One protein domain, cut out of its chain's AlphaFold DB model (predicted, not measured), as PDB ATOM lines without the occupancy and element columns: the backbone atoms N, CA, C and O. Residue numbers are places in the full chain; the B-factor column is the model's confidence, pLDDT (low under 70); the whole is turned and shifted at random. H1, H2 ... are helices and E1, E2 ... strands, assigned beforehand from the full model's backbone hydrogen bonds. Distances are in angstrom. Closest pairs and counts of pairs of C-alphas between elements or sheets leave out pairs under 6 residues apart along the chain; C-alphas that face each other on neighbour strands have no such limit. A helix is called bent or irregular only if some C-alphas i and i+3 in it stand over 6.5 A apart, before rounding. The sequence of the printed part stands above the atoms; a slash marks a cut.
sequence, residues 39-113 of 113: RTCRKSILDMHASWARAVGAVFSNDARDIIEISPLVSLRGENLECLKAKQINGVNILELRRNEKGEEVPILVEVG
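AT A GLANCE: This is residues 39 to 113 of the 113 residues of an uncharacterized protein of Taenia asiatica (UniProt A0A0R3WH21). A long, bent hairpin of two strands, E2 and E3, has a short third strand, E1, beside E2 at the end away from its turn, and one helix, H1, packs on E1. The turn of the hairpin, residues 100 to 104, and H1 lie at opposite ends of the longest axis, while the long link of residues 71 to 91 loops from the end of E1 back to the start of E2. The printed part has 75 residues, with one named helix and three named strands in the order H1, E1, E2, E3; the sheet, in the order E1, E2, E3, is mixed. The class is mixed, helices and strands, with under half of the residues in named elements. The whole is compact, with a radius of gyration of the C-alphas of 12.1 A, and only just elongated, spanning 37 by 25 by 23 A.

IN THESE COORDINATES: H1 is residues 39 to 55, 24.3 A from first to last C-alpha, beginning at C-alpha 39 at (175.882, 125.191, 160.722). E1, residues 67 to 70, is 10.0 A long. E2, residues 92 to 99, measures 21.5 A, from C-alpha 92 at (171.323, 140.310, 157.057), and bends by 51 degrees at residue 96. E3, residues 105 to 112, measures 20.2 A and ends with C-alpha 112 at (167.993, 141.064, 152.999).

HOW THE PARTS SIT: E2 is the inner strand of the sheet, and E1 and E3 are its edge strands. E1 and E2 are parallel, with 25 degrees between their directions; N 69 and O 93 are within hydrogen-bond range at 2.8 A, as are N 95 and O 69 at 2.8 A. E2 and E3 form a hairpin, antiparallel at 153 degrees, with N 94 and O 110 within range at 2.8 A and N 98 and O 106 at 3.0 A. C-alphas 95 and 109 face each other across this pair, 4.4 A apart. H1 is on the sheet but only grazes it, with its residues 42 to 53. Its closest C-alphas to E1 are those of Ala 50 and Ile 68, 6.0 A apart. In H1 every O i to N i+4 pair is within hydrogen-bond range. Outside the named strands, residues 59 to 60 pair with residues 88 to 89, parallel.

THE WHOLE: The two C-alphas farthest apart are those of Thr 40 and Lys 102, at 39.7 A. The printed part has no cut, and Gly 113 is the chain's last residue. The links from H1 to E1, 11 residues, and from E1 to E2, 21 residues, are long; the link from E2 to E3 is tight. The mean pLDDT of the printed part is 95.2, and residue 113 is under 70.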
ATOM      1  N   ARG A  39     175.875 124.126 159.711       96.50
ATOM      2  CA  ARG A  39     175.882 125.191 160.722       96.50
ATOM      3  C   ARG A  39     177.294 125.702 161.001       96.50
ATOM      4  O   ARG A  39     177.499 126.913 161.013       96.50
ATOM      5  N   THR A  40     178.269 124.810 161.204       96.25
ATOM      6  CA  THR A  40     179.652 125.233 161.471       96.25
ATOM      7  C   THR A  40     180.293 125.866 160.242       96.25
ATOM      8  O   THR A  40     180.989 126.858 160.388       96.25
ATOM      9  N   CYS A  41     180.011 125.362 159.035       96.88
ATOM     10  CA  CYS A  41     180.541 125.948 157.800       96.88
ATOM     11  C   CYS A  41     180.003 127.354 157.548       96.88
ATOM     12  O   CYS A  41     180.777 128.272 157.285       96.88
ATOM     13  N   ARG A  42     178.685 127.530 157.699       95.75
ATOM     14  CA  ARG A  42     178.047 128.841 157.587       95.75
ATOM     15  C   ARG A  42     178.594 129.815 158.626       95.75
ATOM     16  O   ARG A  42     178.862 130.959 158.296       95.75
ATOM     17  N   LYS A  43     178.787 129.377 159.872       95.12
ATOM     18  CA  LYS A  43     179.368 130.244 160.900       95.12
ATOM     19  C   LYS A  43     180.782 130.698 160.517       95.12
ATOM     20  O   LYS A  43     181.038 131.893 160.538       95.12
ATOM     21  N   SER A  44     181.659 129.773 160.116       96.44
ATOM     22  CA  SER A  44     183.049 130.094 159.764       96.44
ATOM     23  C   SER A  44     183.147 131.149 158.657       96.44
ATOM     24  O   SER A  44     183.900 132.107 158.797       96.44
ATOM     25  N   ILE A  45     182.368 131.007 157.575       96.25
ATOM     26  CA  ILE A  45     182.431 131.959 156.453       96.25
ATOM     27  C   ILE A  45     181.890 133.343 156.843       96.25
ATOM     28  O   ILE A  45     182.476 134.358 156.476       96.25
ATOM     29  N   LEU A  46     180.820 133.400 157.644       96.25
ATOM     30  CA  LEU A  46     180.249 134.666 158.108       96.25
ATOM     31  C   LEU A  46     181.157 135.375 159.119       96.25
ATOM     32  O   LEU A  46     181.320 136.589 159.037       96.25
ATOM     33  N   ASP A  47     181.788 134.633 160.033       96.06
ATOM     34  CA  ASP A  47     182.779 135.192 160.959       96.06
ATOM     35  C   ASP A  47     183.958 135.809 160.182       96.06
ATOM     36  O   ASP A  47     184.400 136.917 160.496       96.06
ATOM     37  N   MET A  48     184.441 135.114 159.143       96.75
ATOM     38  CA  MET A  48     185.518 135.593 158.273       96.75
ATOM     39  C   MET A  48     185.119 136.879 157.535       96.75
ATOM     40  O   MET A  48     185.849 137.867 157.593       96.75
ATOM     41  N   HIS A  49     183.943 136.911 156.903       97.50
ATOM     42  CA  HIS A  49     183.444 138.105 156.213       97.50
ATOM     43  C   HIS A  49     183.250 139.292 157.162       97.50
ATOM     44  O   HIS A  49     183.624 140.420 156.839       97.50
ATOM     45  N   ALA A  50     182.716 139.045 158.358       97.06
ATOM     46  CA  ALA A  50     182.559 140.079 159.368       97.06
ATOM     47  C   ALA A  50     183.922 140.597 159.864       97.06
ATOM     48  O   ALA A  50     184.064 141.787 160.138       97.06
ATOM     49  N   SER A  51     184.942 139.735 159.961       96.50
ATOM     50  CA  SER A  51     186.317 140.150 160.264       96.50
ATOM     51  C   SER A  51     186.874 141.085 159.184       96.50
ATOM     52  O   SER A  51     187.358 142.171 159.504       96.50
ATOM     53  N   TRP A  52     186.719 140.731 157.904       97.69
ATOM     54  CA  TRP A  52     187.148 141.577 156.785       97.69
ATOM     55  C   TRP A  52     186.435 142.932 156.768       97.69
ATOM     56  O   TRP A  52     187.084 143.971 156.666       97.69
ATOM     57  N   ALA A  53     185.112 142.938 156.943       97.94
ATOM     58  CA  ALA A  53     184.322 144.164 156.993       97.94
ATOM     59  C   ALA A  53     184.757 145.081 158.153       97.94
ATOM     60  O   ALA A  53     184.933 146.287 157.967       97.94
ATOM     61  N   ARG A  54     184.994 144.523 159.349       97.50
ATOM     62  CA  ARG A  54     185.495 145.303 160.494       97.50
ATOM     63  C   ARG A  54     186.902 145.846 160.250       97.50
ATOM     64  O   ARG A  54     187.171 146.986 160.621       97.50
ATOM     65  N   ALA A  55     187.779 145.082 159.594       97.62
ATOM     66  CA  ALA A  55     189.147 145.512 159.295       97.62
ATOM     67  C   ALA A  55     189.201 146.778 158.417       97.62
ATOM     68  O   ALA A  55     190.104 147.597 158.579       97.62
ATOM     69  N   VAL A  56     188.209 146.984 157.542       98.06
ATOM     70  CA  VAL A  56     188.066 148.204 156.718       98.06
ATOM     71  C   VAL A  56     187.197 149.295 157.362       98.06
ATOM     72  O   VAL A  56     186.962 150.346 156.763       98.06
ATOM     73  N   GLY A  57     186.747 149.084 158.602       97.75
ATOM     74  CA  GLY A  57     186.014 150.070 159.395       97.75
ATOM     75  C   GLY A  57     184.494 150.043 159.226       97.75
ATOM     76  O   GLY A  57     183.857 151.070 159.456       97.75
ATOM     77  N   ALA A  58     183.907 148.917 158.811       97.94
ATOM     78  CA  ALA A  58     182.465 148.705 158.942       97.94
ATOM     79  C   ALA A  58     182.074 148.554 160.421       97.94
ATOM     80  O   ALA A  58     182.853 148.055 161.238       97.94
ATOM     81  N   VAL A  59     180.857 148.967 160.759       97.12
ATOM     82  CA  VAL A  59     180.345 148.986 162.131       97.12
ATOM     83  C   VAL A  59     179.171 148.015 162.241       97.12
ATOM     84  O   VAL A  59     178.282 148.014 161.397       97.12
ATOM     85  N   PHE A  60     179.196 147.177 163.276       96.94
ATOM     86  CA  PHE A  60     178.146 146.213 163.610       96.94
ATOM     87  C   PHE A  60     177.544 146.641 164.947       96.94
ATOM     88  O   PHE A  60     178.290 146.921 165.889       96.94
ATOM     89  N   SER A  61     176.217 146.716 165.039       92.88
ATOM     90  CA  SER A  61     175.537 147.133 166.273       92.88
ATOM     91  C   SER A  61     175.267 145.945 167.201       92.88
ATOM     92  O   SER A  61     175.192 146.101 168.420       92.88
ATOM     93  N   ASN A  62     175.115 144.749 166.633       93.44
ATOM     94  CA  ASN A  62     174.823 143.509 167.331       93.44
ATOM     95  C   ASN A  62     175.441 142.308 166.601       93.44
ATOM     96  O   ASN A  62     174.837 141.750 165.688       93.44
ATOM     97  N   ASP A  63     176.587 141.827 167.081       87.12
ATOM     98  CA  ASP A  63     177.320 140.700 166.480       87.12
ATOM     99  C   ASP A  63     176.526 139.381 166.394       87.12
ATOM    100  O   ASP A  63     176.900 138.483 165.642       87.12
ATOM    101  N   ALA A  64     175.442 139.228 167.164       88.19
ATOM    102  CA  ALA A  64     174.606 138.029 167.125       88.19
ATOM    103  C   ALA A  64     173.511 138.081 166.046       88.19
ATOM    104  O   ALA A  64     172.922 137.044 165.733       88.19
ATOM    105  N   ARG A  65     173.194 139.269 165.517       92.12
ATOM    106  CA  ARG A  65     172.118 139.479 164.532       92.12
ATOM    107  C   ARG A  65     172.624 140.054 163.218       92.12
ATOM    108  O   ARG A  65     172.090 139.699 162.171       92.12
ATOM    109  N   ASP A  66     173.624 140.920 163.294       96.38
ATOM    110  CA  ASP A  66     174.165 141.640 162.156       96.38
ATOM    111  C   ASP A  66     175.173 140.752 161.436       96.38
ATOM    112  O   ASP A  66     176.215 140.367 161.970       96.38
ATOM    113  N   ILE A  67     174.828 140.391 160.209       96.75
ATOM    114  CA  ILE A  67     175.555 139.442 159.382       96.75
ATOM    115  C   ILE A  67     175.859 140.119 158.053       96.75
ATOM    116  O   ILE A  67     175.009 140.797 157.476       96.75
ATOM    117  N   ILE A  68     177.062 139.875 157.541       97.81
ATOM    118  CA  ILE A  68     177.430 140.209 156.171       97.81
ATOM    119  C   ILE A  68     177.955 138.965 155.458       97.81
ATOM    120  O   ILE A  68     178.823 138.254 155.966       97.81
ATOM    121  N   GLU A  69     177.433 138.708 154.267       97.81
ATOM    122  CA  GLU A  69     178.012 137.776 153.310       97.81
ATOM    123  C   GLU A  69     178.676 138.568 152.182       97.81
ATOM    124  O   GLU A  69     178.076 139.482 151.626       97.81
ATOM    125  N   ILE A  70     179.927 138.251 151.861       98.31
ATOM    126  CA  ILE A  70     180.689 138.914 150.806       98.31
ATOM    127  C   ILE A  70     180.862 137.914 149.668       98.31
ATOM    128  O   ILE A  70     181.382 136.818 149.864       98.31
ATOM    129  N   SER A  71     180.407 138.282 148.474       97.62
ATOM    130  CA  SER A  71     180.585 137.455 147.286       97.62
ATOM    131  C   SER A  71     182.076 137.321 146.946       97.62
ATOM    132  O   SER A  71     182.768 138.342 146.886       97.62
ATOM    133  N   PRO A  72     182.570 136.112 146.610       96.88
ATOM    134  CA  PRO A  72     183.944 135.919 146.137       96.88
ATOM    135  C   PRO A  72     184.296 136.718 144.876       96.88
ATOM    136  O   PRO A  72     185.468 136.912 144.578       96.88
ATOM    137  N   LEU A  73     183.288 137.174 144.120       96.50
ATOM    138  CA  LEU A  73     183.492 138.054 142.968       96.50
ATOM    139  C   LEU A  73     183.846 139.490 143.379       96.50
ATOM    140  O   LEU A  73     184.465 140.206 142.603       96.50
ATOM    141  N   VAL A  74     183.457 139.910 144.587       97.50
ATOM    142  CA  VAL A  74     183.830 141.213 145.149       97.50
ATOM    143  C   VAL A  74     185.206 141.136 145.802       97.50
ATOM    144  O   VAL A  74     186.036 142.016 145.592       97.50
ATOM    145  N   SER A  75     185.435 140.098 146.607       97.44
ATOM    146  CA  SER A  75     186.655 139.942 147.394       97.44
ATOM    147  C   SER A  75     186.957 138.471 147.640       97.44
ATOM    148  O   SER A  75     186.097 137.731 148.121       97.44
ATOM    149  N   LEU A  76     188.180 138.042 147.330       95.12
ATOM    150  CA  LEU A  76     188.634 136.670 147.523       95.12
ATOM    151  C   LEU A  76     189.261 136.457 148.907       95.12
ATOM    152  O   LEU A  76     189.115 135.381 149.484       95.12
ATOM    153  N   ARG A  77     190.001 137.447 149.421       95.06
ATOM    154  CA  ARG A  77     190.772 137.368 150.678       95.06
ATOM    155  C   ARG A  77     190.654 138.635 151.534       95.06
ATOM    156  O   ARG A  77     191.526 138.895 152.363       95.06
ATOM    157  N   GLY A  78     189.592 139.416 151.355       95.88
ATOM    158  CA  GLY A  78     189.342 140.650 152.105       95.88
ATOM    159  C   GLY A  78     189.887 141.923 151.448       95.88
ATOM    160  O   GLY A  78     189.838 142.988 152.060       95.88
ATOM    161  N   GLU A  79     190.395 141.848 150.217       97.19
ATOM    162  CA  GLU A  79     190.764 143.006 149.398       97.19
ATOM    163  C   GLU A  79     189.544 143.747 148.820       97.19
ATOM    164  O   GLU A  79     188.473 143.160 148.678       97.19
ATOM    165  N   ASN A  80     189.717 145.012 148.419       95.75
ATOM    166  CA  ASN A  80     188.718 145.820 147.697       95.75
ATOM    167  C   ASN A  80     187.393 146.059 148.454       95.75
ATOM    168  O   ASN A  80     186.320 146.159 147.852       95.75
ATOM    169  N   LEU A  81     187.451 146.138 149.788       97.88
ATOM    170  CA  LEU A  81     186.281 146.317 150.659       97.88
ATOM    171  C   LEU A  81     186.106 147.752 151.180       97.88
ATOM    172  O   LEU A  81     185.300 147.998 152.074       97.88
ATOM    173  N   GLU A  82     186.810 148.734 150.620       96.62
ATOM    174  CA  GLU A  82     186.755 150.139 151.050       96.62
ATOM    175  C   GLU A  82     185.341 150.735 150.953       96.62
ATOM    176  O   GLU A  82     185.016 151.680 151.674       96.62
ATOM    177  N   CYS A  83     184.472 150.156 150.116       95.75
ATOM    178  CA  CYS A  83     183.056 150.513 150.021       95.75
ATOM    179  C   CYS A  83     182.276 150.302 151.337       95.75
ATOM    180  O   CYS A  83     181.221 150.914 151.526       95.75
ATOM    181  N   LEU A  84     182.803 149.481 152.256       97.81
ATOM    182  CA  LEU A  84     182.239 149.210 153.579       97.81
ATOM    183  C   LEU A  84     182.718 150.183 154.665       97.81
ATOM    184  O   LEU A  84     182.213 150.146 155.788       97.81
ATOM    185  N   LYS A  85     183.674 151.068 154.363       97.44
ATOM    186  CA  LYS A  85     184.229 151.996 155.352       97.44
ATOM    187  C   LYS A  85     183.130 152.868 155.963       97.44
ATOM    188  O   LYS A  85     182.409 153.563 155.247       97.44
ATOM    189  N   ALA A  86     183.029 152.843 157.293       96.19
ATOM    190  CA  ALA A  86     182.013 153.544 158.079       96.19
ATOM    191  C   ALA A  86     180.552 153.178 157.732       96.19
ATOM    192  O   ALA A  86     179.630 153.907 158.101       96.19
ATOM    193  N   LYS A  87     180.314 152.058 157.032       96.56
ATOM    194  CA  LYS A  87     178.963 151.529 156.810       96.56
ATOM    195  C   LYS A  87     178.470 150.822 158.066       96.56
ATOM    196  O   LYS A  87     179.219 150.081 158.695       96.56
ATOM    197  N   GLN A  88     177.201 151.044 158.392       96.12
ATOM    198  CA  GLN A  88     176.498 150.282 159.417       96.12
ATOM    199  C   GLN A  88     175.957 148.999 158.794       96.12
ATOM    200  O   GLN A  88     175.235 149.062 157.799       96.12
ATOM    201  N   ILE A  89     176.317 147.858 159.370       96.88
ATOM    202  CA  ILE A  89     175.778 146.548 159.019       96.88
ATOM    203  C   ILE A  89     174.694 146.229 160.040       96.88
ATOM    204  O   ILE A  89     174.995 146.057 161.218       96.88
ATOM    205  N   ASN A  90     173.443 146.175 159.584       94.88
ATOM    206  CA  ASN A  90     172.280 145.864 160.411       94.88
ATOM    207  C   ASN A  90     171.513 144.700 159.782       94.88
ATOM    208  O   ASN A  90     171.286 144.708 158.574       94.88
ATOM    209  N   GLY A  91     171.107 143.709 160.574       95.31
ATOM    210  CA  GLY A  91     170.387 142.546 160.047       95.31
ATOM    211  C   GLY A  91     171.235 141.725 159.071       95.31
ATOM    212  O   GLY A  91     172.443 141.579 159.257       95.31
ATOM    213  N   VAL A  92     170.620 141.160 158.031       96.31
ATOM    214  CA  VAL A  92     171.323 140.310 157.057       96.31
ATOM    215  C   VAL A  92     171.703 141.132 155.835       96.31
ATOM    216  O   VAL A  92     170.842 141.694 155.173       96.31
ATOM    217  N   ASN A  93     172.992 141.183 155.510       97.50
ATOM    218  CA  ASN A  93     173.507 141.939 154.374       97.50
ATOM    219  C   ASN A  93     174.287 141.035 153.421       97.50
ATOM    220  O   ASN A  93     174.996 140.127 153.856       97.50
ATOM    221  N   ILE A  94     174.205 141.327 152.128       97.75
ATOM    222  CA  ILE A  94     174.991 140.676 151.080       97.75
ATOM    223  C   ILE A  94     175.725 141.756 150.288       97.75
ATOM    224  O   ILE A  94     175.110 142.708 149.809       97.75
ATOM    225  N   LEU A  95     177.042 141.620 150.154       98.00
ATOM    226  CA  LEU A  95     177.869 142.444 149.280       98.00
ATOM    227  C   LEU A  95     178.168 141.663 147.999       98.00
ATOM    228  O   LEU A  95     178.913 140.683 148.018       98.00
ATOM    229  N   GLU A  96     177.608 142.108 146.882       96.62
ATOM    230  CA  GLU A  96     177.738 141.437 145.586       96.62
ATOM    231  C   GLU A  96     178.056 142.418 144.458       96.62
ATOM    232  O   GLU A  96     177.770 143.611 144.553       96.62
ATOM    233  N   LEU A  97     178.653 141.917 143.374       95.06
ATOM    234  CA  LEU A  97     178.825 142.709 142.161       95.06
ATOM    235  C   LEU A  97     177.491 142.825 141.428       95.06
ATOM    236  O   LEU A  97     176.833 141.825 141.138       95.06
ATOM    237  N   ARG A  98     177.118 144.053 141.072       94.19
ATOM    238  CA  ARG A  98     175.983 144.340 140.191       94.19
ATOM    239  C   ARG A  98     176.407 145.317 139.109       94.19
ATOM    240  O   ARG A  98     177.289 146.146 139.321       94.19
ATOM    241  N   ARG A  99     175.758 145.243 137.945       93.06
ATOM    242  CA  ARG A  99     175.980 146.211 136.868       93.06
ATOM    243  C   ARG A  99     175.265 147.522 137.169       93.06
ATOM    244  O   ARG A  99     174.071 147.518 137.461       93.06
ATOM    245  N   ASN A 100     175.991 148.629 137.069       90.50
ATOM    246  CA  ASN A 100     175.415 149.969 137.116       90.50
ATOM    247  C   ASN A 100     174.797 150.363 135.755       90.50
ATOM    248  O   ASN A 100     174.890 149.628 134.771       90.50
ATOM    249  N   GLU A 101     174.194 151.551 135.682       89.38
ATOM    250  CA  GLU A 101     173.576 152.098 134.459       89.38
ATOM    251  C   GLU A 101     174.560 152.257 133.284       89.38
ATOM    252  O   GLU A 101     174.149 152.307 132.127       89.38
ATOM    253  N   LYS A 102     175.867 152.306 133.570       89.19
ATOM    254  CA  LYS A 102     176.947 152.392 132.578       89.19
ATOM    255  C   LYS A 102     177.465 151.017 132.139       89.19
ATOM    256  O   LYS A 102     178.338 150.944 131.282       89.19
ATOM    257  N   GLY A 103     176.926 149.935 132.703       90.94
ATOM    258  CA  GLY A 103     177.331 148.559 132.416       90.94
ATOM    259  C   GLY A 103     178.576 148.083 133.170       90.94
ATOM    260  O   GLY A 103     179.055 146.987 132.885       90.94
ATOM    261  N   GLU A 104     179.089 148.864 134.122       91.69
ATOM    262  CA  GLU A 104     180.254 148.514 134.943       91.69
ATOM    263  C   GLU A 104     179.820 147.677 136.152       91.69
ATOM    264  O   GLU A 104     178.784 147.955 136.762       91.69
ATOM    265  N   GLU A 105     180.612 146.670 136.521       93.00
ATOM    266  CA  GLU A 105     180.374 145.876 137.728       93.00
ATOM    267  C   GLU A 105     180.907 146.607 138.958       93.00
ATOM    268  O   GLU A 105     182.096 146.905 139.057       93.00
ATOM    269  N   VAL A 106     180.012 146.901 139.897       94.31
ATOM    270  CA  VAL A 106     180.328 147.606 141.139       94.31
ATOM    271  C   VAL A 106     179.815 146.818 142.346       94.31
ATOM    272  O   VAL A 106     178.739 146.217 142.260       94.31
ATOM    273  N   PRO A 107     180.540 146.809 143.479       96.00
ATOM    274  CA  PRO A 107     180.045 146.206 144.710       96.00
ATOM    275  C   PRO A 107     178.832 146.973 145.243       96.00
ATOM    276  O   PRO A 107     178.898 148.186 145.449       96.00
ATOM    277  N   ILE A 108     177.734 146.267 145.502       95.50
ATOM    278  CA  ILE A 108     176.519 146.816 146.104       95.50
ATOM    279  C   ILE A 108     176.209 146.032 147.374       95.50
ATOM    280  O   ILE A 108     176.105 144.807 147.347       95.50
ATOM    281  N   LEU A 109     176.069 146.759 148.485       96.25
ATOM    282  CA  LEU A 109     175.592 146.211 149.748       96.25
ATOM    283  C   LEU A 109     174.061 146.189 149.728       96.25
ATOM    284  O   LEU A 109     173.429 147.231 149.548       96.25
ATOM    285  N   VAL A 110     173.486 145.008 149.900       95.00
ATOM    286  CA  VAL A 110     172.048 144.753 149.844       95.00
ATOM    287  C   VAL A 110     171.603 144.206 151.191       95.00
ATOM    288  O   VAL A 110     172.110 143.178 151.634       95.00
ATOM    289  N   GLU A 111     170.650 144.874 151.831       93.62
ATOM    290  CA  GLU A 111     169.983 144.354 153.024       93.62
ATOM    291  C   GLU A 111     168.907 143.341 152.604       93.62
ATOM    292  O   GLU A 111     168.112 143.593 151.695       93.62
ATOM    293  N   VAL A 112     168.912 142.175 153.244       89.00
ATOM    294  CA  VAL A 112     167.993 141.064 152.999       89.00
ATOM    295  C   VAL A 112     167.042 140.972 154.188       89.00
ATOM    296  O   VAL A 112     167.472 140.702 155.311       89.00
ATOM    297  N   GLY A 113     165.757 141.222 153.925       69.56
ATOM    298  CA  GLY A 113     164.658 141.110 154.889       69.56
ATOM    299  C   GLY A 113     164.041 139.721 154.936       69.56
ATOM    300  O   GLY A 113     163.935 139.091 153.860       69.56
TER     301      GLY A 113